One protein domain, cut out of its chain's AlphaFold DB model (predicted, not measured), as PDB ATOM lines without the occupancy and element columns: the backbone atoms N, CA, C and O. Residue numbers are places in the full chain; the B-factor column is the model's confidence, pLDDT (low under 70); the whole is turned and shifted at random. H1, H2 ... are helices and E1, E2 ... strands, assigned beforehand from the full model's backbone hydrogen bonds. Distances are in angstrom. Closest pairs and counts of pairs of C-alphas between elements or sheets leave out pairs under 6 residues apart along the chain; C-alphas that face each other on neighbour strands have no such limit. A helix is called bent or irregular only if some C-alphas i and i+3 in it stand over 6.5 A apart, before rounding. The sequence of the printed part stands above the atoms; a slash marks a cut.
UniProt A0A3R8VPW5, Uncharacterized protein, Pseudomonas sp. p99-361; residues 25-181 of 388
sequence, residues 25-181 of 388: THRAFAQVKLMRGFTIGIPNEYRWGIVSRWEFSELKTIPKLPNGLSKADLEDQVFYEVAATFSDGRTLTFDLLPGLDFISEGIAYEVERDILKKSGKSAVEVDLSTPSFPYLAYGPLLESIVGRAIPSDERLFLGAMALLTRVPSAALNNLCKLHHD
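What this domain is: This is residues 25 to 181 of the 388 residues of an uncharacterized protein of Pseudomonas sp. p99-361 (UniProt A0A3R8VPW5). A strongly twisted wall of four strands has H4 packed over one face, on E2 and E3, with no named helix over the other face; beyond H4, away from the sheet, gather the long helix H2, H5 side by side with it, and H6. H1 meets one end of H2 end to end, and H3 packs near the other end of H2, so that the H1 end and the H3 end mark the long axis. The printed part has 157 residues, with six named helices and four named strands in the chain order H1, E1, E2, E3, E4, H2, H3, H4, H5, H6. The sheet's order is E1, E4, E3, E2, antiparallel throughout, and the class is mixed, helices and strands. The whole is compact, with a radius of gyration of the C-alphas of 15.7 A and spans of 50 by 33 by 29 A.

How they stand to each other: Look first at the sheet: edge strand E1, residues 38 to 40; inner strands E4, residues 91 to 97, and E3, residues 80 to 86; and edge strand E2, residues 51 to 58. E2, E3 and E4 form a meander, each strand the antiparallel neighbour of the one before; E2 and E3 are a hairpin, as are E3 and E4. With E1 they form a Greek key, in which the first strand is the antiparallel neighbour of the fourth. Between E1 and E4, N 40 and O 95 are 2.8 A apart; between E4 and E3, N 82 and O 94 are 2.8 A apart; between E3 and E2, N 83 and O 55 are 2.9 A apart, each within hydrogen-bond range. H4, residues 135 to 146, is on the sheet at a height over the sheet of 8.4 A; this makes two layers, a helix on one face of a sheet. It lies over E3 and E2, slantwise to the strands at 44 degrees to E2 on the local plane. H4 is irregular, but only just: C-alphas 136 and 139 are 6.7 A apart. Next find the hub, H2, residues 100 to 118, which touches H4 about perpendicular at 78 degrees, with residues 102 to 109 alone; the closest C-alphas, those of Gly 106 and Tyr 135, are 4.7 A apart. H5, residues 152 to 162, touches H2 at a shallow tilt of 22 degrees, opposite ways, with C-alphas 107 and 156 closest at 5.6 A. H6, residues 168 to 180, touches H5 at a steep tilt of 47 degrees, the closest C-alphas being those of Ala 162 and Pro 168, 4.8 A apart. H6 also touches H4, with the C-alphas of Val 146 and His 180 closest at 4.5 A. H3, residues 123 to 129, touches H2, with C-alphas 113 and 126 closest at 6.4 A. H1, residues 25 to 36, and H2 touch only at their ends, where C-alphas 36 and 100 are closest at 4.4 A. H1 and H3 are apart. In H1, H2, H3, H5 and H6 every O i to N i+4 pair is within hydrogen-bond range; in H4, 6 of 8 are.

Where its parts are: Find C-alpha 25 at (41.593, 15.771, -40.897), where H1 begins its 17.0 A. E2 measures 20.1 A, E4 19.2 A and E3 18.6 A. From C-alpha 100 at (26.314, 9.481, -28.445), H2 runs 26.9 A. H4 and H6 each measure 18.2 A, and H6 ends at C-alpha 180, (4.073, 8.791, -33.188).

The domain as a whole: The two C-alphas farthest apart, those of Thr 25 and Gly 120, are 50.2 A apart. The printed part has no cut. The link from E2 to E3, residues 59 to 79, is long. Mean pLDDT of the printed part is 92.4, and no printed residue is under 70.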
ATOM      1  N   THR A  25      41.379  15.630 -42.338       71.06
ATOM      2  CA  THR A  25      41.593  15.771 -40.897       71.06
ATOM      3  C   THR A  25      40.479  16.603 -40.267       71.06
ATOM      4  O   THR A  25      39.861  16.156 -39.303       71.06
ATOM      5  N   HIS A  26      40.141  17.760 -40.854       79.25
ATOM      6  CA  HIS A  26      39.016  18.590 -40.389       79.25
ATOM      7  C   HIS A  26      37.708  17.791 -40.330       79.25
ATOM      8  O   HIS A  26      37.040  17.762 -39.297       79.25
ATOM      9  N   ARG A  27      37.375  17.080 -41.417       79.81
ATOM     10  CA  ARG A  27      36.153  16.268 -41.486       79.81
ATOM     11  C   ARG A  27      36.124  15.176 -40.423       79.81
ATOM     12  O   ARG A  27      35.074  14.967 -39.831       79.81
ATOM     13  N   ALA A  28      37.243  14.516 -40.134       81.12
ATOM     14  CA  ALA A  28      37.292  13.489 -39.093       81.12
ATOM     15  C   ALA A  28      36.928  14.055 -37.706       81.12
ATOM     16  O   ALA A  28      36.059  13.504 -37.028       81.12
ATOM     17  N   PHE A  29      37.519  15.187 -37.307       82.62
ATOM     18  CA  PHE A  29      37.193  15.841 -36.031       82.62
ATOM     19  C   PHE A  29      35.753  16.351 -35.987       82.62
ATOM     20  O   PHE A  29      35.065  16.163 -34.979       82.62
ATOM     21  N   ALA A  30      35.284  16.961 -37.077       86.62
ATOM     22  CA  ALA A  30      33.913  17.441 -37.179       86.62
ATOM     23  C   ALA A  30      32.906  16.293 -37.009       86.62
ATOM     24  O   ALA A  30      31.992  16.395 -36.194       86.62
ATOM     25  N   GLN A  31      33.124  15.167 -37.696       87.19
ATOM     26  CA  GLN A  31      32.269  13.982 -37.602       87.19
ATOM     27  C   GLN A  31      32.237  13.406 -36.187       87.19
ATOM     28  O   GLN A  31      31.156  13.156 -35.667       87.19
ATOM     29  N   VAL A  32      33.387  13.254 -35.518       88.19
ATOM     30  CA  VAL A  32      33.421  12.774 -34.122       88.19
ATOM     31  C   VAL A  32      32.625  13.701 -33.207       88.19
ATOM     32  O   VAL A  32      31.831  13.232 -32.394       88.19
ATOM     33  N   LYS A  33      32.791  15.018 -33.356       90.25
ATOM     34  CA  LYS A  33      32.086  16.006 -32.532       90.25
ATOM     35  C   LYS A  33      30.575  15.989 -32.764       90.25
ATOM     36  O   LYS A  33      29.814  16.080 -31.807       90.25
ATOM     37  N   LEU A  34      30.145  15.846 -34.015       92.50
ATOM     38  CA  LEU A  34      28.730  15.766 -34.377       92.50
ATOM     39  C   LEU A  34      28.096  14.442 -33.939       92.50
ATOM     40  O   LEU A  34      26.995  14.453 -33.400       92.50
ATOM     41  N   MET A  35      28.799  13.315 -34.094       92.38
ATOM     42  CA  MET A  35      28.337  12.007 -33.617       92.38
ATOM     43  C   MET A  35      28.184  11.973 -32.098       92.38
ATOM     44  O   MET A  35      27.216  11.400 -31.600       92.38
ATOM     45  N   ARG A  36      29.113  12.586 -31.351       94.19
ATOM     46  CA  ARG A  36      29.017  12.675 -29.887       94.19
ATOM     47  C   ARG A  36      27.841  13.522 -29.417       94.19
ATOM     48  O   ARG A  36      27.248  13.216 -28.385       94.19
ATOM     49  N   GLY A  37      27.469  14.526 -30.204       94.88
ATOM     50  CA  GLY A  37      26.520  15.544 -29.784       94.88
ATOM     51  C   GLY A  37      27.163  16.535 -28.817       94.88
ATOM     52  O   GLY A  37      28.295  16.360 -28.360       94.88
ATOM     53  N   PHE A  38      26.464  17.630 -28.551       95.12
ATOM     54  CA  PHE A  38      26.928  18.677 -27.644       95.12
ATOM     55  C   PHE A  38      25.783  19.614 -27.265       95.12
ATOM     56  O   PHE A  38      24.720  19.620 -27.884       95.12
ATOM     57  N   THR A  39      26.044  20.452 -26.267       95.62
ATOM     58  CA  THR A  39      25.162  21.540 -25.844       95.62
ATOM     59  C   THR A  39      25.791  22.900 -26.133       95.62
ATOM     60  O   THR A  39      27.011  23.052 -26.028       95.62
ATOM     61  N   ILE A  40      24.976  23.911 -26.434       95.25
ATOM     62  CA  ILE A  40      25.394  25.315 -26.574       95.25
ATOM     63  C   ILE A  40      24.580  26.161 -25.596       95.25
ATOM     64  O   ILE A  40      23.362  26.081 -25.583       95.25
ATOM     65  N   GLY A  41      25.243  26.997 -24.794       92.94
ATOM     66  CA  GLY A  41      24.562  27.917 -23.871       92.94
ATOM     67  C   GLY A  41      24.498  27.451 -22.414       92.94
ATOM     68  O   GLY A  41      24.070  28.222 -21.562       92.94
ATOM     69  N   ILE A  42      25.000  26.252 -22.094       92.81
ATOM     70  CA  ILE A  42      25.233  25.844 -20.700       92.81
ATOM     71  C   ILE A  42      26.535  26.500 -20.201       92.81
ATOM     72  O   ILE A  42      27.574  26.331 -20.845       92.81
ATOM     73  N   PRO A  43      26.519  27.241 -19.076       90.62
ATOM     74  CA  PRO A  43      27.733  27.809 -18.493       90.62
ATOM     75  C   PRO A  43      28.776  26.741 -18.127       90.62
ATOM     76  O   PRO A  43      28.436  25.622 -17.744       90.62
ATOM     77  N   ASN A  44      30.061  27.095 -18.180       84.56
ATOM     78  CA  ASN A  44      31.117  26.214 -17.678       84.56
ATOM     79  C   ASN A  44      30.907  25.934 -16.182       84.56
ATOM     80  O   ASN A  44      30.524  26.835 -15.438       84.56
ATOM     81  N   GLU A  45      31.167  24.693 -15.759       85.44
ATOM     82  CA  GLU A  45      31.004  24.243 -14.363       85.44
ATOM     83  C   GLU A  45      29.577  24.411 -13.810       85.44
ATOM     84  O   GLU A  45      29.367  24.470 -12.593       85.44
ATOM     85  N   TYR A  46      28.577  24.474 -14.696       89.50
ATOM     86  CA  TYR A  46      27.184  24.593 -14.291       89.50
ATOM     87  C   TYR A  46      26.765  23.422 -13.398       89.50
ATOM     88  O   TYR A  46      26.908  22.251 -13.754       89.50
ATOM     89  N   ARG A  47      26.210  23.748 -12.228       89.56
ATOM     90  CA  ARG A  47      25.680  22.767 -11.282       89.56
ATOM     91  C   ARG A  47      24.178  22.651 -11.461       89.56
ATOM     92  O   ARG A  47      23.439  23.592 -11.176       89.56
ATOM     93  N   TRP A  48      23.741  21.485 -11.914       91.62
ATOM     94  CA  TRP A  48      22.330  21.184 -12.098       91.62
ATOM     95  C   TRP A  48      21.603  21.099 -10.756       91.62
ATOM     96  O   TRP A  48      21.983  20.324  -9.881       91.62
ATOM     97  N   GLY A  49      20.546  21.898 -10.608       91.06
ATOM     98  CA  GLY A  49      19.521  21.669  -9.591       91.06
ATOM     99  C   GLY A  49      18.508  20.618 -10.046       91.06
ATOM    100  O   GLY A  49      18.632  20.041 -11.132       91.06
ATOM    101  N   ILE A  50      17.468  20.414  -9.239       93.62
ATOM    102  CA  ILE A  50      16.335  19.555  -9.600       93.62
ATOM    103  C   ILE A  50      15.508  20.268 -10.671       93.62
ATOM    104  O   ILE A  50      14.976  21.357 -10.434       93.62
ATOM    105  N   VAL A  51      15.414  19.661 -11.852       95.81
ATOM    106  CA  VAL A  51      14.562  20.150 -12.941       95.81
ATOM    107  C   VAL A  51      13.161  19.577 -12.755       95.81
ATOM    108  O   VAL A  51      12.990  18.366 -12.650       95.81
ATOM    109  N   SER A  52      12.159  20.451 -12.681       94.62
ATOM    110  CA  SER A  52      10.751  20.073 -12.522       94.62
ATOM    111  C   SER A  52      10.040  19.909 -13.864       94.62
ATOM    112  O   SER A  52       9.052  19.179 -13.947       94.62
ATOM    113  N   ARG A  53      10.530  20.572 -14.919       96.50
ATOM    114  CA  ARG A  53       9.948  20.503 -16.259       96.50
ATOM    115  C   ARG A  53      10.996  20.709 -17.346       96.50
ATOM    116  O   ARG A  53      11.835  21.602 -17.246       96.50
ATOM    117  N   TRP A  54      10.872  19.910 -18.399       97.81
ATOM    118  CA  TRP A  54      11.616  20.051 -19.643       97.81
ATOM    119  C   TRP A  54      10.671  20.440 -20.776       97.81
ATOM    120  O   TRP A  54       9.578  19.883 -20.892       97.81
ATOM    121  N   GLU A  55      11.101  21.367 -21.620       98.12
ATOM    122  CA  GLU A  55      10.451  21.690 -22.888       98.12
ATOM    123  C   GLU A  55      11.488  21.620 -24.009       98.12
ATOM    124  O   GLU A  55      12.628  22.054 -23.833       98.12
ATOM    125  N   PHE A  56      11.084  21.076 -25.155       98.12
ATOM    126  CA  PHE A  56      11.943  20.892 -26.319       98.12
ATOM    127  C   PHE A  56      11.249  21.449 -27.555       98.12
ATOM    128  O   PHE A  56      10.070  21.181 -27.784       98.12
ATOM    129  N   SER A  57      11.992  22.195 -28.366       97.12
ATOM    130  CA  SER A  57      11.525  22.703 -29.657       97.12
ATOM    131  C   SER A  57      12.570  22.431 -30.730       97.12
ATOM    132  O   SER A  57      13.724  22.816 -30.578       97.12
ATOM    133  N   GLU A  58      12.183  21.773 -31.827       96.94
ATOM    134  CA  GLU A  58      13.084  21.552 -32.966       96.94
ATOM    135  C   GLU A  58      13.530  22.904 -33.550       96.94
ATOM    136  O   GLU A  58      12.707  23.742 -33.940       96.94
ATOM    137  N   LEU A  59      14.842  23.123 -33.619       95.19
ATOM    138  CA  LEU A  59      15.412  24.353 -34.153       95.19
ATOM    139  C   LEU A  59      15.306  24.373 -35.678       95.19
ATOM    140  O   LEU A  59      15.900  23.559 -36.383       95.19
ATOM    141  N   LYS A  60      14.606  25.383 -36.203       91.00
ATOM    142  CA  LYS A  60      14.493  25.630 -37.654       91.00
ATOM    143  C   LYS A  60      15.731  26.298 -38.250       91.00
ATOM    144  O   LYS A  60      15.886  26.354 -39.468       91.00
ATOM    145  N   THR A  61      16.588  26.854 -37.400       87.69
ATOM    146  CA  THR A  61      17.806  27.561 -37.790       87.69
ATOM    147  C   THR A  61      19.002  26.972 -37.071       87.69
ATOM    148  O   THR A  61      18.918  26.615 -35.902       87.69
ATOM    149  N   ILE A  62      20.133  26.921 -37.769       86.44
ATOM    150  CA  ILE A  62      21.377  26.386 -37.221       86.44
ATOM    151  C   ILE A  62      21.864  27.295 -36.081       86.44
ATOM    152  O   ILE A  62      22.026  28.498 -36.317       86.44
ATOM    153  N   PRO A  63      22.129  26.747 -34.882       89.69
ATOM    154  CA  PRO A  63      22.623  27.530 -33.758       89.69
ATOM    155  C   PRO A  63      24.086  27.947 -33.955       89.69
ATOM    156  O   PRO A  63      24.773  27.528 -34.893       89.69
ATOM    157  N   LYS A  64      24.607  28.778 -33.048       89.44
ATOM    158  CA  LYS A  64      26.020  29.176 -33.080       89.44
ATOM    159  C   LYS A  64      26.913  27.973 -32.768       89.44
ATOM    160  O   LYS A  64      27.065  27.584 -31.614       89.44
ATOM    161  N   LEU A  65      27.540  27.421 -33.803       90.25
ATOM    162  CA  LEU A  65      28.333  26.202 -33.681       90.25
ATOM    163  C   LEU A  65      29.579  26.384 -32.795       90.25
ATOM    164  O   LEU A  65      30.217  27.443 -32.826       90.25
ATOM    165  N   PRO A  66      29.976  25.339 -32.047       86.75
ATOM    166  CA  PRO A  66      31.264  25.300 -31.370       86.75
ATOM    167  C   PRO A  66      32.439  25.481 -32.339       86.75
ATOM    168  O   PRO A  66      32.375  25.082 -33.501       86.75
ATOM    169  N   ASN A  67      33.569  25.972 -31.821       81.62
ATOM    170  CA  ASN A  67      34.812  26.077 -32.591       81.62
ATOM    171  C   ASN A  67      35.175  24.742 -33.270       81.62
ATOM    172  O   ASN A  67      35.042  23.672 -32.660       81.62
ATOM    173  N   GLY A  68      35.656  24.826 -34.513       78.69
ATOM    174  CA  GLY A  68      36.025  23.669 -35.334       78.69
ATOM    175  C   GLY A  68      34.870  23.051 -36.130       78.69
ATOM    176  O   GLY A  68      35.107  22.094 -36.853       78.69
ATOM    177  N   LEU A  69      33.649  23.586 -36.030       86.69
ATOM    178  CA  LEU A  69      32.515  23.182 -36.863       86.69
ATOM    179  C   LEU A  69      32.064  24.325 -37.767       86.69
ATOM    180  O   LEU A  69      32.045  25.493 -37.373       86.69
ATOM    181  N   SER A  70      31.661  23.968 -38.977       86.62
ATOM    182  CA  SER A  70      31.070  24.858 -39.963       86.62
ATOM    183  C   SER A  70      29.705  24.338 -40.406       86.62
ATOM    184  O   SER A  70      29.372  23.166 -40.239       86.62
ATOM    185  N   LYS A  71      28.911  25.205 -41.041       86.75
ATOM    186  CA  LYS A  71      27.620  24.814 -41.624       86.75
ATOM    187  C   LYS A  71      27.748  23.678 -42.650       86.75
ATOM    188  O   LYS A  71      26.820  22.891 -42.782       86.75
ATOM    189  N   ALA A  72      28.879  23.587 -43.350       85.94
ATOM    190  CA  ALA A  72      29.125  22.532 -44.332       85.94
ATOM    191  C   ALA A  72      29.312  21.145 -43.691       85.94
ATOM    192  O   ALA A  72      29.170  20.143 -44.382       85.94
ATOM    193  N   ASP A  73      29.605  21.085 -42.389       85.75
ATOM    194  CA  ASP A  73      29.829  19.831 -41.670       85.75
ATOM    195  C   ASP A  73      28.521  19.194 -41.162       85.75
ATOM    196  O   ASP A  73      28.517  18.023 -40.802       85.75
ATOM    197  N   LEU A  74      27.420  19.953 -41.104       83.62
ATOM    198  CA  LEU A  74      26.229  19.602 -40.321       83.62
ATOM    199  C   LEU A  74      25.312  18.538 -40.921       83.62
ATOM    200  O   LEU A  74      24.452  18.061 -40.195       83.62
ATOM    201  N   GLU A  75      25.471  18.170 -42.190       84.12
ATOM    202  CA  GLU A  75      24.633  17.148 -42.841       84.12
ATOM    203  C   GLU A  75      23.134  17.313 -42.507       84.12
ATOM    204  O   GLU A  75      22.607  18.416 -42.644       84.12
ATOM    205  N   ASP A  76      22.480  16.249 -42.032       89.50
ATOM    206  CA  ASP A  76      21.058  16.214 -41.671       89.50
ATOM    207  C   ASP A  76      20.824  16.323 -40.151       89.50
ATOM    208  O   ASP A  76      19.797  15.877 -39.642       89.50
ATOM    209  N   GLN A  77      21.789  16.858 -39.394       94.12
ATOM    210  CA  GLN A  77      21.718  16.916 -37.929       94.12
ATOM    211  C   GLN A  77      20.499  17.722 -37.450       94.12
ATOM    212  O   GLN A  77      20.222  18.816 -37.946       94.12
ATOM    213  N   VAL A  78      19.809  17.203 -36.432       96.62
ATOM    214  CA  VAL A  78      18.612  17.825 -35.848       96.62
ATOM    215  C   VAL A  78      18.957  18.407 -34.483       96.62
ATOM    216  O   VAL A  78      19.430  17.695 -33.599       96.62
ATOM    217  N   PHE A  79      18.708  19.704 -34.311       97.56
ATOM    218  CA  PHE A  79      18.962  20.427 -33.068       97.56
ATOM    219  C   PHE A  79      17.653  20.753 -32.348       97.56
ATOM    220  O   PHE A  79      16.621  20.961 -32.987       97.56
ATOM    221  N   TYR A  80      17.723  20.871 -31.027       98.19
ATOM    222  CA  TYR A  80      16.602  21.274 -30.183       98.19
ATOM    223  C   TYR A  80      16.991  22.469 -29.322       98.19
ATOM    224  O   TYR A  80      18.057  22.465 -28.717       98.19
ATOM    225  N   GLU A  81      16.113  23.458 -29.231       97.88
ATOM    226  CA  GLU A  81      16.125  24.417 -28.134       97.88
ATOM    227  C   GLU A  81      15.487  23.731 -26.929       97.88
ATOM    228  O   GLU A  81      14.410  23.133 -27.036       97.88
ATOM    229  N   VAL A  82      16.173  23.784 -25.794       98.00
ATOM    230  CA  VAL A  82      15.760  23.148 -24.548       98.00
ATOM    231  C   VAL A  82      15.524  24.225 -23.509       98.00
ATOM    232  O   VAL A  82      16.416  25.032 -23.252       98.00
ATOM    233  N   ALA A  83      14.360  24.200 -22.864       98.12
ATOM    234  CA  ALA A  83      14.096  24.973 -21.658       98.12
ATOM    235  C   ALA A  83      13.957  24.026 -20.459       98.12
ATOM    236  O   ALA A  83      13.082  23.159 -20.421       98.12
ATOM    237  N   ALA A  84      14.841  24.193 -19.477       97.75
ATOM    238  CA  ALA A  84      14.825  23.465 -18.216       97.75
ATOM    239  C   ALA A  84      14.308  24.382 -17.107       97.75
ATOM    240  O   ALA A  84      15.005  25.319 -16.710       97.75
ATOM    241  N   THR A  85      13.103  24.121 -16.599       97.88
ATOM    242  CA  THR A  85      12.545  24.838 -15.445       97.88
ATOM    243  C   THR A  85      12.872  24.078 -14.167       97.88
ATOM    244  O   THR A  85      12.529  22.906 -14.014       97.88
ATOM    245  N   PHE A  86      13.551  24.744 -13.241       96.06
ATOM    246  CA  PHE A  86      13.975  24.181 -11.964       96.06
ATOM    247  C   PHE A  86      12.852  24.234 -10.924       96.06
ATOM    248  O   PHE A  86      11.889  24.993 -11.043       96.06
ATOM    249  N   SER A  87      12.986  23.444  -9.858       94.12
ATOM    250  CA  SER A  87      12.037  23.441  -8.735       94.12
ATOM    251  C   SER A  87      11.914  24.794  -8.021       94.12
ATOM    252  O   SER A  87      10.914  25.042  -7.357       94.12
ATOM    253  N   ASP A  88      12.915  25.669  -8.153       94.06
ATOM    254  CA  ASP A  88      12.912  27.038  -7.621       94.06
ATOM    255  C   ASP A  88      12.336  28.085  -8.598       94.06
ATOM    256  O   ASP A  88      12.369  29.282  -8.316       94.06
ATOM    257  N   GLY A  89      11.807  27.644  -9.745       93.62
ATOM    258  CA  GLY A  89      11.188  28.496 -10.759       93.62
ATOM    259  C   GLY A  89      12.166  29.170 -11.723       93.62
ATOM    260  O   GLY A  89      11.717  29.824 -12.664       93.62
ATOM    261  N   ARG A  90      13.488  29.019 -11.545       95.31
ATOM    262  CA  ARG A  90      14.459  29.476 -12.552       95.31
ATOM    263  C   ARG A  90      14.311  28.658 -13.833       95.31
ATOM    264  O   ARG A  90      13.939  27.489 -13.782       95.31
ATOM    265  N   THR A  91      14.683  29.249 -14.964       96.38
ATOM    266  CA  THR A  91      14.749  28.553 -16.255       96.38
ATOM    267  C   THR A  91      16.135  28.721 -16.866       96.38
ATOM    268  O   THR A  91      16.676  29.827 -16.879       96.38
ATOM    269  N   LEU A  92      16.704  27.626 -17.368       97.19
ATOM    270  CA  LEU A  92      17.890  27.635 -18.223       97.19
ATOM    271  C   LEU A  92      17.477  27.241 -19.640       97.19
ATOM    272  O   LEU A  92      16.876  26.184 -19.823       97.19
ATOM    273  N   THR A  93      17.848  28.061 -20.621       97.31
ATOM    274  CA  THR A  93      17.667  27.758 -22.044       97.31
ATOM    275  C   THR A  93      19.013  27.466 -22.693       97.31
ATOM    276  O   THR A  93      19.985  28.184 -22.446       97.31
ATOM    277  N   PHE A  94      19.080  26.413 -23.501       97.25
ATOM    278  CA  PHE A  94      20.282  26.006 -24.228       97.25
ATOM    279  C   PHE A  94      19.914  25.201 -25.477       97.25
ATOM    280  O   PHE A  94      18.837  24.615 -25.545       97.25
ATOM    281  N   ASP A  95      20.828  25.122 -26.441       97.69
ATOM    282  CA  ASP A  95      20.651  24.281 -27.624       97.69
ATOM    283  C   ASP A  95      21.287  22.911 -27.392       97.69
ATOM    284  O   ASP A  95      22.388  22.803 -26.841       97.69
ATOM    285  N   LEU A  96      20.623  21.863 -27.861       97.75
ATOM    286  CA  LEU A  96      21.045  20.474 -27.763       97.75
ATOM    287  C   LEU A  96      21.153  19.856 -29.157       97.75
ATOM    288  O   LEU A  96      20.191  19.844 -29.925       97.75
ATOM    289  N   LEU A  97      22.313  19.266 -29.444       97.75
ATOM    290  CA  LEU A  97      22.471  18.253 -30.479       97.75
ATOM    291  C   LEU A  97      22.523  16.875 -29.800       97.75
ATOM    292  O   LEU A  97      23.567  16.541 -29.226       97.75
ATOM    293  N   PRO A  98      21.441  16.075 -29.826       97.44
ATOM    294  CA  PRO A  98      21.438  14.762 -29.195       97.44
ATOM    295  C   PRO A  98      22.315  13.793 -29.999       97.44
ATOM    296  O   PRO A  98      22.002  13.443 -31.135       97.44
ATOM    297  N   GLY A  99      23.428  13.365 -29.408       96.88
ATOM    298  CA  GLY A  99      24.362  12.402 -29.996       96.88
ATOM    299  C   GLY A  99      24.704  11.277 -29.025       96.88
ATOM    300  O   GLY A  99      23.957  11.031 -28.077       96.88
ATOM    301  N   LEU A 100      25.833  10.601 -29.258       96.50
ATOM    302  CA  LEU A 100      26.314   9.481 -28.445       96.50
ATOM    303  C   LEU A 100      26.235   9.772 -26.947       96.50
ATOM    304  O   LEU A 100      25.651   8.976 -26.220       96.50
ATOM    305  N   ASP A 101      26.776  10.905 -26.499       96.06
ATOM    306  CA  ASP A 101      26.922  11.201 -25.073       96.06
ATOM    307  C   ASP A 101      25.538  11.383 -24.417       96.06
ATOM    308  O   ASP A 101      25.249  10.783 -23.392       96.06
ATOM    309  N   PHE A 102      24.625  12.127 -25.048       98.00
ATOM    310  CA  PHE A 102      23.271  12.324 -24.516       98.00
ATOM    311  C   PHE A 102      22.424  11.039 -24.553       98.00
ATOM    312  O   PHE A 102      21.760  10.701 -23.575       98.00
ATOM    313  N   ILE A 103      22.437  10.324 -25.683       98.06
ATOM    314  CA  ILE A 103      21.582   9.147 -25.894       98.06
ATOM    315  C   ILE A 103      22.067   7.964 -25.046       98.06
ATOM    316  O   ILE A 103      21.242   7.266 -24.464       98.06
ATOM    317  N   SER A 104      23.382   7.734 -24.954       95.69
ATOM    318  CA  SER A 104      23.930   6.614 -24.175       95.69
ATOM    319  C   SER A 104      23.713   6.783 -22.671       95.69
ATOM    320  O   SER A 104      23.322   5.816 -22.021       95.69
ATOM    321  N   GLU A 105      23.864   7.995 -22.131       96.62
ATOM    322  CA  GLU A 105      23.568   8.277 -20.720       96.62
ATOM    323  C   GLU A 105      22.067   8.162 -20.420       96.62
ATOM    324  O   GLU A 105      21.670   7.622 -19.388       96.62
ATOM    325  N   GLY A 106      21.208   8.591 -21.352       96.31
ATOM    326  CA  GLY A 106      19.764   8.374 -21.259       96.31
ATOM    327  C   GLY A 106      19.380   6.890 -21.243       96.31
ATOM    328  O   GLY A 106      18.580   6.458 -20.418       96.31
ATOM    329  N   ILE A 107      19.997   6.089 -22.113       95.19
ATOM    330  CA  ILE A 107      19.845   4.628 -22.138       95.19
ATOM    331  C   ILE A 107      20.329   3.993 -20.829       95.19
ATOM    332  O   ILE A 107      19.628   3.156 -20.256       95.19
ATOM    333  N   ALA A 108      21.511   4.385 -20.347       93.12
ATOM    334  CA  ALA A 108      22.073   3.880 -19.099       93.12
ATOM    335  C   ALA A 108      21.139   4.175 -17.921       93.12
ATOM    336  O   ALA A 108      20.878   3.287 -17.108       93.12
ATOM    337  N   TYR A 109      20.565   5.381 -17.894       94.88
ATOM    338  CA  TYR A 109      19.590   5.769 -16.890       94.88
ATOM    339  C   TYR A 109      18.320   4.918 -16.927       94.88
ATOM    340  O   TYR A 109      17.869   4.444 -15.889       94.88
ATOM    341  N   GLU A 110      17.738   4.683 -18.105       93.31
ATOM    342  CA  GLU A 110      16.534   3.848 -18.223       93.31
ATOM    343  C   GLU A 110      16.789   2.409 -17.742       93.31
ATOM    344  O   GLU A 110      15.937   1.822 -17.070       93.31
ATOM    345  N   VAL A 111      17.981   1.862 -18.014       91.56
ATOM    346  CA  VAL A 111      18.405   0.557 -17.486       91.56
ATOM    347  C   VAL A 111      18.547   0.591 -15.962       91.56
ATOM    348  O   VAL A 111      17.972  -0.255 -15.279       91.56
ATOM    349  N   GLU A 112      19.281   1.560 -15.410       90.44
ATOM    350  CA  GLU A 112      19.470   1.692 -13.960       90.44
ATOM    351  C   GLU A 112      18.133   1.869 -13.233       90.44
ATOM    352  O   GLU A 112      17.858   1.189 -12.237       90.44
ATOM    353  N   ARG A 113      17.262   2.729 -13.763       89.94
ATOM    354  CA  ARG A 113      15.937   3.003 -13.212       89.94
ATOM    355  C   ARG A 113      15.073   1.750 -13.167       89.94
ATOM    356  O   ARG A 113      14.407   1.521 -12.158       89.94
ATOM    357  N   ASP A 114      15.087   0.925 -14.212       88.31
ATOM    358  CA  ASP A 114      14.350  -0.342 -14.227       88.31
ATOM    359  C   ASP A 114      14.909  -1.357 -13.214       88.31
ATOM    360  O   ASP A 114      14.142  -1.953 -12.449       88.31
ATOM    361  N   ILE A 115      16.239  -1.492 -13.127       87.56
ATOM    362  CA  ILE A 115      16.910  -2.355 -12.140       87.56
ATOM    363  C   ILE A 115      16.528  -1.949 -10.713       87.56
ATOM    364  O   ILE A 115      16.107  -2.786  -9.907       87.56
ATOM    365  N   LEU A 116      16.632  -0.657 -10.400       88.38
ATOM    366  CA  LEU A 116      16.334  -0.129  -9.072       88.38
ATOM    367  C   LEU A 116      14.848  -0.275  -8.722       88.38
ATOM    368  O   LEU A 116      14.526  -0.688  -7.602       88.38
ATOM    369  N   LYS A 117      13.944  -0.047  -9.681       87.69
ATOM    370  CA  LYS A 117      12.507  -0.309  -9.499       87.69
ATOM    371  C   LYS A 117      12.221  -1.777  -9.197       87.69
ATOM    372  O   LYS A 117      11.472  -2.074  -8.268       87.69
ATOM    373  N   LYS A 118      12.856  -2.706  -9.916       84.56
ATOM    374  CA  LYS A 118      12.735  -4.154  -9.660       84.56
ATOM    375  C   LYS A 118      13.297  -4.568  -8.297       84.56
ATOM    376  O   LYS A 118      12.831  -5.554  -7.734       84.56
ATOM    377  N   SER A 119      14.249  -3.808  -7.747       84.06
ATOM    378  CA  SER A 119      14.753  -3.994  -6.375       84.06
ATOM    379  C   SER A 119      13.876  -3.367  -5.280       84.06
ATOM    380  O   SER A 119      14.214  -3.469  -4.104       84.06
ATOM    381  N   GLY A 120      12.748  -2.740  -5.641       87.25
ATOM    382  CA  GLY A 120      11.781  -2.172  -4.699       87.25
ATOM    383  C   GLY A 120      11.902  -0.665  -4.457       87.25
ATOM    384  O   GLY A 120      11.127  -0.138  -3.662       87.25
ATOM    385  N   LYS A 121      12.820   0.047  -5.130       89.75
ATOM    386  CA  LYS A 121      12.865   1.519  -5.067       89.75
ATOM    387  C   LYS A 121      11.723   2.134  -5.875       89.75
ATOM    388  O   LYS A 121      11.375   1.648  -6.951       89.75
ATOM    389  N   SER A 122      11.157   3.235  -5.393       90.12
ATOM    390  CA  SER A 122      10.191   4.005  -6.179       90.12
ATOM    391  C   SER A 122      10.887   4.780  -7.304       90.12
ATOM    392  O   SER A 122      12.057   5.144  -7.200       90.12
ATOM    393  N   ALA A 123      10.158   5.083  -8.383       85.50
ATOM    394  CA  ALA A 123      10.698   5.886  -9.483       85.50
ATOM    395  C   ALA A 123      11.159   7.279  -9.013       85.50
ATOM    396  O   ALA A 123      12.186   7.766  -9.464       85.50
ATOM    397  N   VAL A 124      10.437   7.878  -8.062       87.56
ATOM    398  CA  VAL A 124      10.748   9.203  -7.508       87.56
ATOM    399  C   VAL A 124      12.075   9.197  -6.752       87.56
ATOM    400  O   VAL A 124      12.876  10.109  -6.921       87.56
ATOM    401  N   GLU A 125      12.333   8.171  -5.937       88.88
ATOM    402  CA  GLU A 125      13.602   8.054  -5.208       88.88
ATOM    403  C   GLU A 125      14.795   7.923  -6.155       88.88
ATOM    404  O   GLU A 125      15.842   8.514  -5.902       88.88
ATOM    405  N   VAL A 126      14.633   7.175  -7.252       89.88
ATOM    406  CA  VAL A 126      15.677   7.048  -8.276       89.88
ATOM    407  C   VAL A 126      15.906   8.389  -8.973       89.88
ATOM    408  O   VAL A 126      17.042   8.871  -8.997       89.88
ATOM    409  N   ASP A 127      14.831   9.023  -9.456       91.38
ATOM    410  CA  ASP A 127      14.889  10.298 -10.177       91.38
ATOM    411  C   ASP A 127      15.556  11.395  -9.311       91.38
ATOM    412  O   ASP A 127      16.426  12.115  -9.792       91.38
ATOM    413  N   LEU A 128      15.240  11.481  -8.011       89.31
ATOM    414  CA  LEU A 128      15.824  12.474  -7.088       89.31
ATOM    415  C   LEU A 128      17.316  12.259  -6.791       89.31
ATOM    416  O   LEU A 128      18.003  13.205  -6.403       89.31
ATOM    417  N   SER A 129      17.811  11.030  -6.934       88.25
ATOM    418  CA  SER A 129      19.227  10.693  -6.725       88.25
ATOM    419  C   SER A 129      20.086  10.831  -7.986       88.25
ATOM    420  O   SER A 129      21.301  10.657  -7.920       88.25
ATOM    421  N   THR A 130      19.466  11.169  -9.118       92.00
ATOM    422  CA  THR A 130      20.112  11.212 -10.431       92.00
ATOM    423  C   THR A 130      20.337  12.662 -10.869       92.00
ATOM    424  O   THR A 130      19.438  13.493 -10.719       92.00
ATOM    425  N   PRO A 131      21.508  13.015 -11.438       92.38
ATOM    426  CA  PRO A 131      21.700  14.333 -12.032       92.38
ATOM    427  C   PRO A 131      20.648  14.636 -13.111       92.38
ATOM    428  O   PRO A 131      20.346  13.796 -13.954       92.38
ATOM    429  N   SER A 132      20.118  15.862 -13.134       93.75
ATOM    430  CA  SER A 132      19.022  16.224 -14.048       93.75
ATOM    431  C   SER A 132      19.377  16.074 -15.534       93.75
ATOM    432  O   SER A 132      18.553  15.620 -16.322       93.75
ATOM    433  N   PHE A 133      20.596  16.433 -15.935       94.56
ATOM    434  CA  PHE A 133      21.057  16.338 -17.322       94.56
ATOM    435  C   PHE A 133      22.348  15.514 -17.400       94.56
ATOM    436  O   PHE A 133      23.215  15.694 -16.539       94.56
ATOM    437  N   PRO A 134      22.529  14.675 -18.436       94.56
ATOM    438  CA  PRO A 134      21.584  14.381 -19.530       94.56
ATOM    439  C   PRO A 134      20.466  13.384 -19.162       94.56
ATOM    440  O   PRO A 134      19.466  13.300 -19.872       94.56
ATOM    441  N   TYR A 135      20.610  12.670 -18.043       95.12
ATOM    442  CA  TYR A 135      19.822  11.488 -17.674       95.12
ATOM    443  C   TYR A 135      18.299  11.706 -17.667       95.12
ATOM    444  O   TYR A 135      17.572  11.025 -18.392       95.12
ATOM    445  N   LEU A 136      17.802  12.691 -16.906       95.75
ATOM    446  CA  LEU A 136      16.357  12.934 -16.762       95.75
ATOM    447  C   LEU A 136      15.748  13.710 -17.939       95.75
ATOM    448  O   LEU A 136      14.527  13.837 -18.013       95.75
ATOM    449  N   ALA A 137      16.569  14.227 -18.858       97.44
ATOM    450  CA  ALA A 137      16.113  14.955 -20.042       97.44
ATOM    451  C   ALA A 137      15.811  14.028 -21.234       97.44
ATOM    452  O   ALA A 137      15.036  14.397 -22.116       97.44
ATOM    453  N   TYR A 138      16.396  12.826 -21.265       97.94
ATOM    454  CA  TYR A 138      16.285  11.897 -22.392       97.94
ATOM    455  C   TYR A 138      14.848  11.437 -22.666       97.94
ATOM    456  O   TYR A 138      14.337  11.643 -23.765       97.94
ATOM    457  N   GLY A 139      14.176  10.861 -21.664       96.56
ATOM    458  CA  GLY A 139      12.781  10.420 -21.790       96.56
ATOM    459  C   GLY A 139      11.844  11.548 -22.248       96.56
ATOM    460  O   GLY A 139      11.179  11.384 -23.270       96.56
ATOM    461  N   PRO A 140      11.840  12.711 -21.567       97.31
ATOM    462  CA  PRO A 140      11.056  13.875 -21.975       97.31
ATOM    463  C   PRO A 140      11.316  14.360 -23.409       97.31
ATOM    464  O   PRO A 140      10.365  14.746 -24.086       97.31
ATOM    465  N   LEU A 141      12.563  14.311 -23.903       98.31
ATOM    466  CA  LEU A 141      12.848  14.634 -25.307       98.31
ATOM    467  C   LEU A 141      12.100  13.679 -26.242       98.31
ATOM    468  O   LEU A 141      11.394  14.136 -27.138       98.31
ATOM    469  N   LEU A 142      12.220  12.365 -26.029       98.06
ATOM    470  CA  LEU A 142      11.551  11.382 -26.885       98.06
ATOM    471  C   LEU A 142      10.032  11.549 -26.843       98.06
ATOM    472  O   LEU A 142       9.392  11.587 -27.889       98.06
ATOM    473  N   GLU A 143       9.462  11.719 -25.652       97.25
ATOM    474  CA  GLU A 143       8.022  11.918 -25.464       97.25
ATOM    475  C   GLU A 143       7.522  13.203 -26.126       97.25
ATOM    476  O   GLU A 143       6.413  13.220 -26.659       97.25
ATOM    477  N   SER A 144       8.339  14.260 -26.160       97.19
ATOM    478  CA  SER A 144       7.995  15.497 -26.869       97.19
ATOM    479  C   SER A 144       7.914  15.309 -28.389       97.19
ATOM    480  O   SER A 144       7.069  15.926 -29.031       97.19
ATOM    481  N   ILE A 145       8.744  14.426 -28.961       97.19
ATOM    482  CA  ILE A 145       8.761  14.141 -30.404       97.19
ATOM    483  C   ILE A 145       7.668  13.128 -30.763       97.19
ATOM    484  O   ILE A 145       6.962  13.306 -31.751       97.19
ATOM    485  N   VAL A 146       7.517  12.076 -29.952       95.75
ATOM    486  CA  VAL A 146       6.489  11.036 -30.119       95.75
ATOM    487  C   VAL A 146       5.097  11.566 -29.754       95.75
ATOM    488  O   VAL A 146       4.096  10.986 -30.152       95.75
ATOM    489  N   GLY A 147       4.980  12.659 -28.998       94.44
ATOM    490  CA  GLY A 147       3.703  13.283 -28.633       94.44
ATOM    491  C   GLY A 147       2.879  12.517 -27.588       94.44
ATOM    492  O   GLY A 147       1.716  12.850 -27.362       94.44
ATOM    493  N   ARG A 148       3.453  11.491 -26.950       93.56
ATOM    494  CA  ARG A 148       2.841  10.713 -25.862       93.56
ATOM    495  C   ARG A 148       3.914  10.142 -24.943       93.56
ATOM    496  O   ARG A 148       5.079  10.055 -25.323       93.56
ATOM    497  N   ALA A 149       3.490   9.686 -23.767       92.56
ATOM    498  CA  ALA A 149       4.353   8.900 -22.900       92.56
ATOM    499  C   ALA A 149       4.766   7.585 -23.586       92.56
ATOM    500  O   ALA A 149       3.933   6.919 -24.217       92.56
ATOM    501  N   ILE A 150       6.039   7.211 -23.439       91.94
ATOM    502  CA  ILE A 150       6.590   5.949 -23.956       91.94
ATOM    503  C   ILE A 150       7.276   5.155 -22.832       91.94
ATOM    504  O   ILE A 150       7.976   5.753 -22.006       91.94
ATOM    505  N   PRO A 151       7.079   3.825 -22.764       90.12
ATOM    506  CA  PRO A 151       7.718   2.970 -21.770       90.12
ATOM    507  C   PRO A 151       9.234   2.840 -22.002       90.12
ATOM    508  O   PRO A 151       9.754   3.164 -23.070       90.12
ATOM    509  N   SER A 152       9.963   2.394 -20.973       89.06
ATOM    510  CA  SER A 152      11.433   2.346 -20.981       89.06
ATOM    511  C   SER A 152      12.007   1.456 -22.086       89.06
ATOM    512  O   SER A 152      13.011   1.816 -22.689       89.06
ATOM    513  N   ASP A 153      11.375   0.330 -22.403       90.06
ATOM    514  CA  ASP A 153      11.787  -0.559 -23.494       90.06
ATOM    515  C   ASP A 153      11.698   0.117 -24.874       90.06
ATOM    516  O   ASP A 153      12.640   0.007 -25.661       90.06
ATOM    517  N   GLU A 154      10.635   0.885 -25.137       92.31
ATOM    518  CA  GLU A 154      10.513   1.703 -26.354       92.31
ATOM    519  C   GLU A 154      11.585   2.803 -26.406       92.31
ATOM    520  O   GLU A 154      12.234   2.979 -27.441       92.31
ATOM    521  N   ARG A 155      11.834   3.514 -25.292       94.31
ATOM    522  CA  ARG A 155      12.895   4.543 -25.206       94.31
ATOM    523  C   ARG A 155      14.251   3.951 -25.564       94.31
ATOM    524  O   ARG A 155      14.961   4.471 -26.425       94.31
ATOM    525  N   LEU A 156      14.578   2.830 -24.927       94.00
ATOM    526  CA  LEU A 156      15.823   2.119 -25.146       94.00
ATOM    527  C   LEU A 156      15.975   1.646 -26.596       94.00
ATOM    528  O   LEU A 156      17.054   1.797 -27.166       94.00
ATOM    529  N   PHE A 157      14.912   1.113 -27.206       94.88
ATOM    530  CA  PHE A 157      14.930   0.698 -28.607       94.88
ATOM    531  C   PHE A 157      15.230   1.874 -29.546       94.88
ATOM    532  O   PHE A 157      16.141   1.783 -30.375       94.88
ATOM    533  N   LEU A 158      14.511   2.992 -29.392       96.25
ATOM    534  CA  LEU A 158      14.683   4.192 -30.222       96.25
ATOM    535  C   LEU A 158      16.112   4.745 -30.115       96.25
ATOM    536  O   LEU A 158      16.747   5.034 -31.132       96.25
ATOM    537  N   GLY A 159      16.645   4.835 -28.893       96.56
ATOM    538  CA  GLY A 159      18.026   5.249 -28.654       96.56
ATOM    539  C   GLY A 159      19.054   4.288 -29.242       96.56
ATOM    540  O   GLY A 159      19.963   4.720 -29.949       96.56
ATOM    541  N   ALA A 160      18.901   2.986 -28.989       95.50
ATOM    542  CA  ALA A 160      19.829   1.973 -29.478       95.50
ATOM    543  C   ALA A 160      19.896   1.972 -31.010       95.50
ATOM    544  O   ALA A 160      20.992   1.958 -31.563       95.50
ATOM    545  N   MET A 161      18.752   2.063 -31.699       96.44
ATOM    546  CA  MET A 161      18.715   2.155 -33.163       96.44
ATOM    547  C   MET A 161      19.360   3.443 -33.679       96.44
ATOM    548  O   MET A 161      20.128   3.393 -34.640       96.44
ATOM    549  N   ALA A 162      19.112   4.587 -33.035       97.06
ATOM    550  CA  ALA A 162      19.737   5.849 -33.425       97.06
ATOM    551  C   ALA A 162      21.275   5.784 -33.357       97.06
ATOM    552  O   ALA A 162      21.957   6.263 -34.269       97.06
ATOM    553  N   LEU A 163      21.820   5.125 -32.328       95.50
ATOM    554  CA  LEU A 163      23.263   4.940 -32.128       95.50
ATOM    555  C   LEU A 163      23.930   3.978 -33.123       95.50
ATOM    556  O   LEU A 163      25.157   3.928 -33.185       95.50
ATOM    557  N   LEU A 164      23.162   3.240 -33.930       94.06
ATOM    558  CA  LEU A 164      23.702   2.430 -35.033       94.06
ATOM    559  C   LEU A 164      23.925   3.239 -36.315       94.06
ATOM    560  O   LEU A 164      24.364   2.690 -37.326       94.06
ATOM    561  N   THR A 165      23.625   4.537 -36.291       92.00
ATOM    562  CA  THR A 165      23.748   5.424 -37.446       92.00
ATOM    563  C   THR A 165      24.891   6.420 -37.277       92.00
ATOM    564  O   THR A 165      25.328   6.731 -36.173       92.00
ATOM    565  N   ARG A 166      25.352   6.976 -38.401       88.06
ATOM    566  CA  ARG A 166      26.368   8.038 -38.425       88.06
ATOM    567  C   ARG A 166      25.825   9.410 -37.997       88.06
ATOM    568  O   ARG A 166      26.605  10.294 -37.661       88.06
ATOM    569  N   VAL A 167      24.502   9.589 -38.005       93.19
ATOM    570  CA  VAL A 167      23.819  10.847 -37.662       93.19
ATOM    571  C   VAL A 167      22.756  10.548 -36.591       93.19
ATOM    572  O   VAL A 167      21.564  10.508 -36.909       93.19
ATOM    573  N   PRO A 168      23.162  10.299 -35.325       96.25
ATOM    574  CA  PRO A 168      22.240   9.821 -34.295       96.25
ATOM    575  C   PRO A 168      21.063  10.763 -34.037       96.25
ATOM    576  O   PRO A 168      19.949  10.289 -33.845       96.25
ATOM    577  N   SER A 169      21.275  12.083 -34.096       97.12
ATOM    578  CA  SER A 169      20.215  13.076 -33.877       97.12
ATOM    579  C   SER A 169      19.066  12.942 -34.886       97.12
ATOM    580  O   SER A 169      17.895  12.892 -34.507       97.12
ATOM    581  N   ALA A 170      19.401  12.818 -36.174       96.44
ATOM    582  CA  ALA A 170      18.441  12.684 -37.260       96.44
ATOM    583  C   ALA A 170      17.711  11.344 -37.192       96.44
ATOM    584  O   ALA A 170      16.488  11.292 -37.333       96.44
ATOM    585  N   ALA A 171      18.453  10.264 -36.938       97.12
ATOM    586  CA  ALA A 171      17.876   8.939 -36.778       97.12
ATOM    587  C   ALA A 171      16.892   8.900 -35.604       97.12
ATOM    588  O   ALA A 171      15.771   8.431 -35.780       97.12
ATOM    589  N   LEU A 172      17.270   9.456 -34.448       97.81
ATOM    590  CA  LEU A 172      16.412   9.530 -33.268       97.81
ATOM    591  C   LEU A 172      15.125  10.312 -33.555       97.81
ATOM    592  O   LEU A 172      14.037   9.806 -33.286       97.81
ATOM    593  N   ASN A 173      15.241  11.506 -34.146       97.50
ATOM    594  CA  ASN A 173      14.091  12.345 -34.493       97.50
ATOM    595  C   ASN A 173      13.126  11.624 -35.441       97.50
ATOM    596  O   ASN A 173      11.925  11.579 -35.193       97.50
ATOM    597  N   ASN A 174      13.651  11.031 -36.513       96.44
ATOM    598  CA  ASN A 174      12.842  10.356 -37.524       96.44
ATOM    599  C   ASN A 174      12.185   9.083 -36.979       96.44
ATOM    600  O   ASN A 174      11.001   8.870 -37.228       96.44
ATOM    601  N   LEU A 175      12.910   8.277 -36.194       96.62
ATOM    602  CA  LEU A 175      12.340   7.109 -35.520       96.62
ATOM    603  C   LEU A 175      11.201   7.527 -34.585       96.62
ATOM    604  O   LEU A 175      10.126   6.941 -34.648       96.62
ATOM    605  N   CYS A 176      11.390   8.576 -33.778       96.81
ATOM    606  CA  CYS A 176      10.348   9.083 -32.883       96.81
ATOM    607  C   CYS A 176       9.128   9.627 -33.645       96.81
ATOM    608  O   CYS A 176       7.996   9.316 -33.282       96.81
ATOM    609  N   LYS A 177       9.340  10.394 -34.724       94.62
ATOM    610  CA  LYS A 177       8.252  10.921 -35.568       94.62
ATOM    611  C   LYS A 177       7.450   9.810 -36.240       94.62
ATOM    612  O   LYS A 177       6.238   9.920 -36.333       94.62
ATOM    613  N   LEU A 178       8.106   8.746 -36.696       93.69
ATOM    614  CA  LEU A 178       7.425   7.594 -37.291       93.69
ATOM    615  C   LEU A 178       6.704   6.737 -36.239       93.69
ATOM    616  O   LEU A 178       5.664   6.164 -36.541       93.69
ATOM    617  N   HIS A 179       7.228   6.688 -35.012       90.88
ATOM    618  CA  HIS A 179       6.627   5.983 -33.874       90.88
ATOM    619  C   HIS A 179       5.429   6.717 -33.245       90.88
ATOM    620  O   HIS A 179       4.671   6.131 -32.470       90.88
ATOM    621  N   HIS A 180       5.254   8.006 -33.561       86.31
ATOM    622  CA  HIS A 180       4.073   8.791 -33.188       86.31
ATOM    623  C   HIS A 180       2.784   8.130 -33.691       86.31
ATOM    624  O   HIS A 180       1.802   8.004 -32.956       86.31
ATOM    625  N   ASP A 181       2.817   7.679 -34.941       74.75
ATOM    626  CA  ASP A 181       1.693   7.061 -35.618       74.75
ATOM    627  C   ASP A 181       1.645   5.572 -35.249       74.75
ATOM    628  O   ASP A 181       2.557   4.807 -35.557       74.75
TER     629      ASP A 181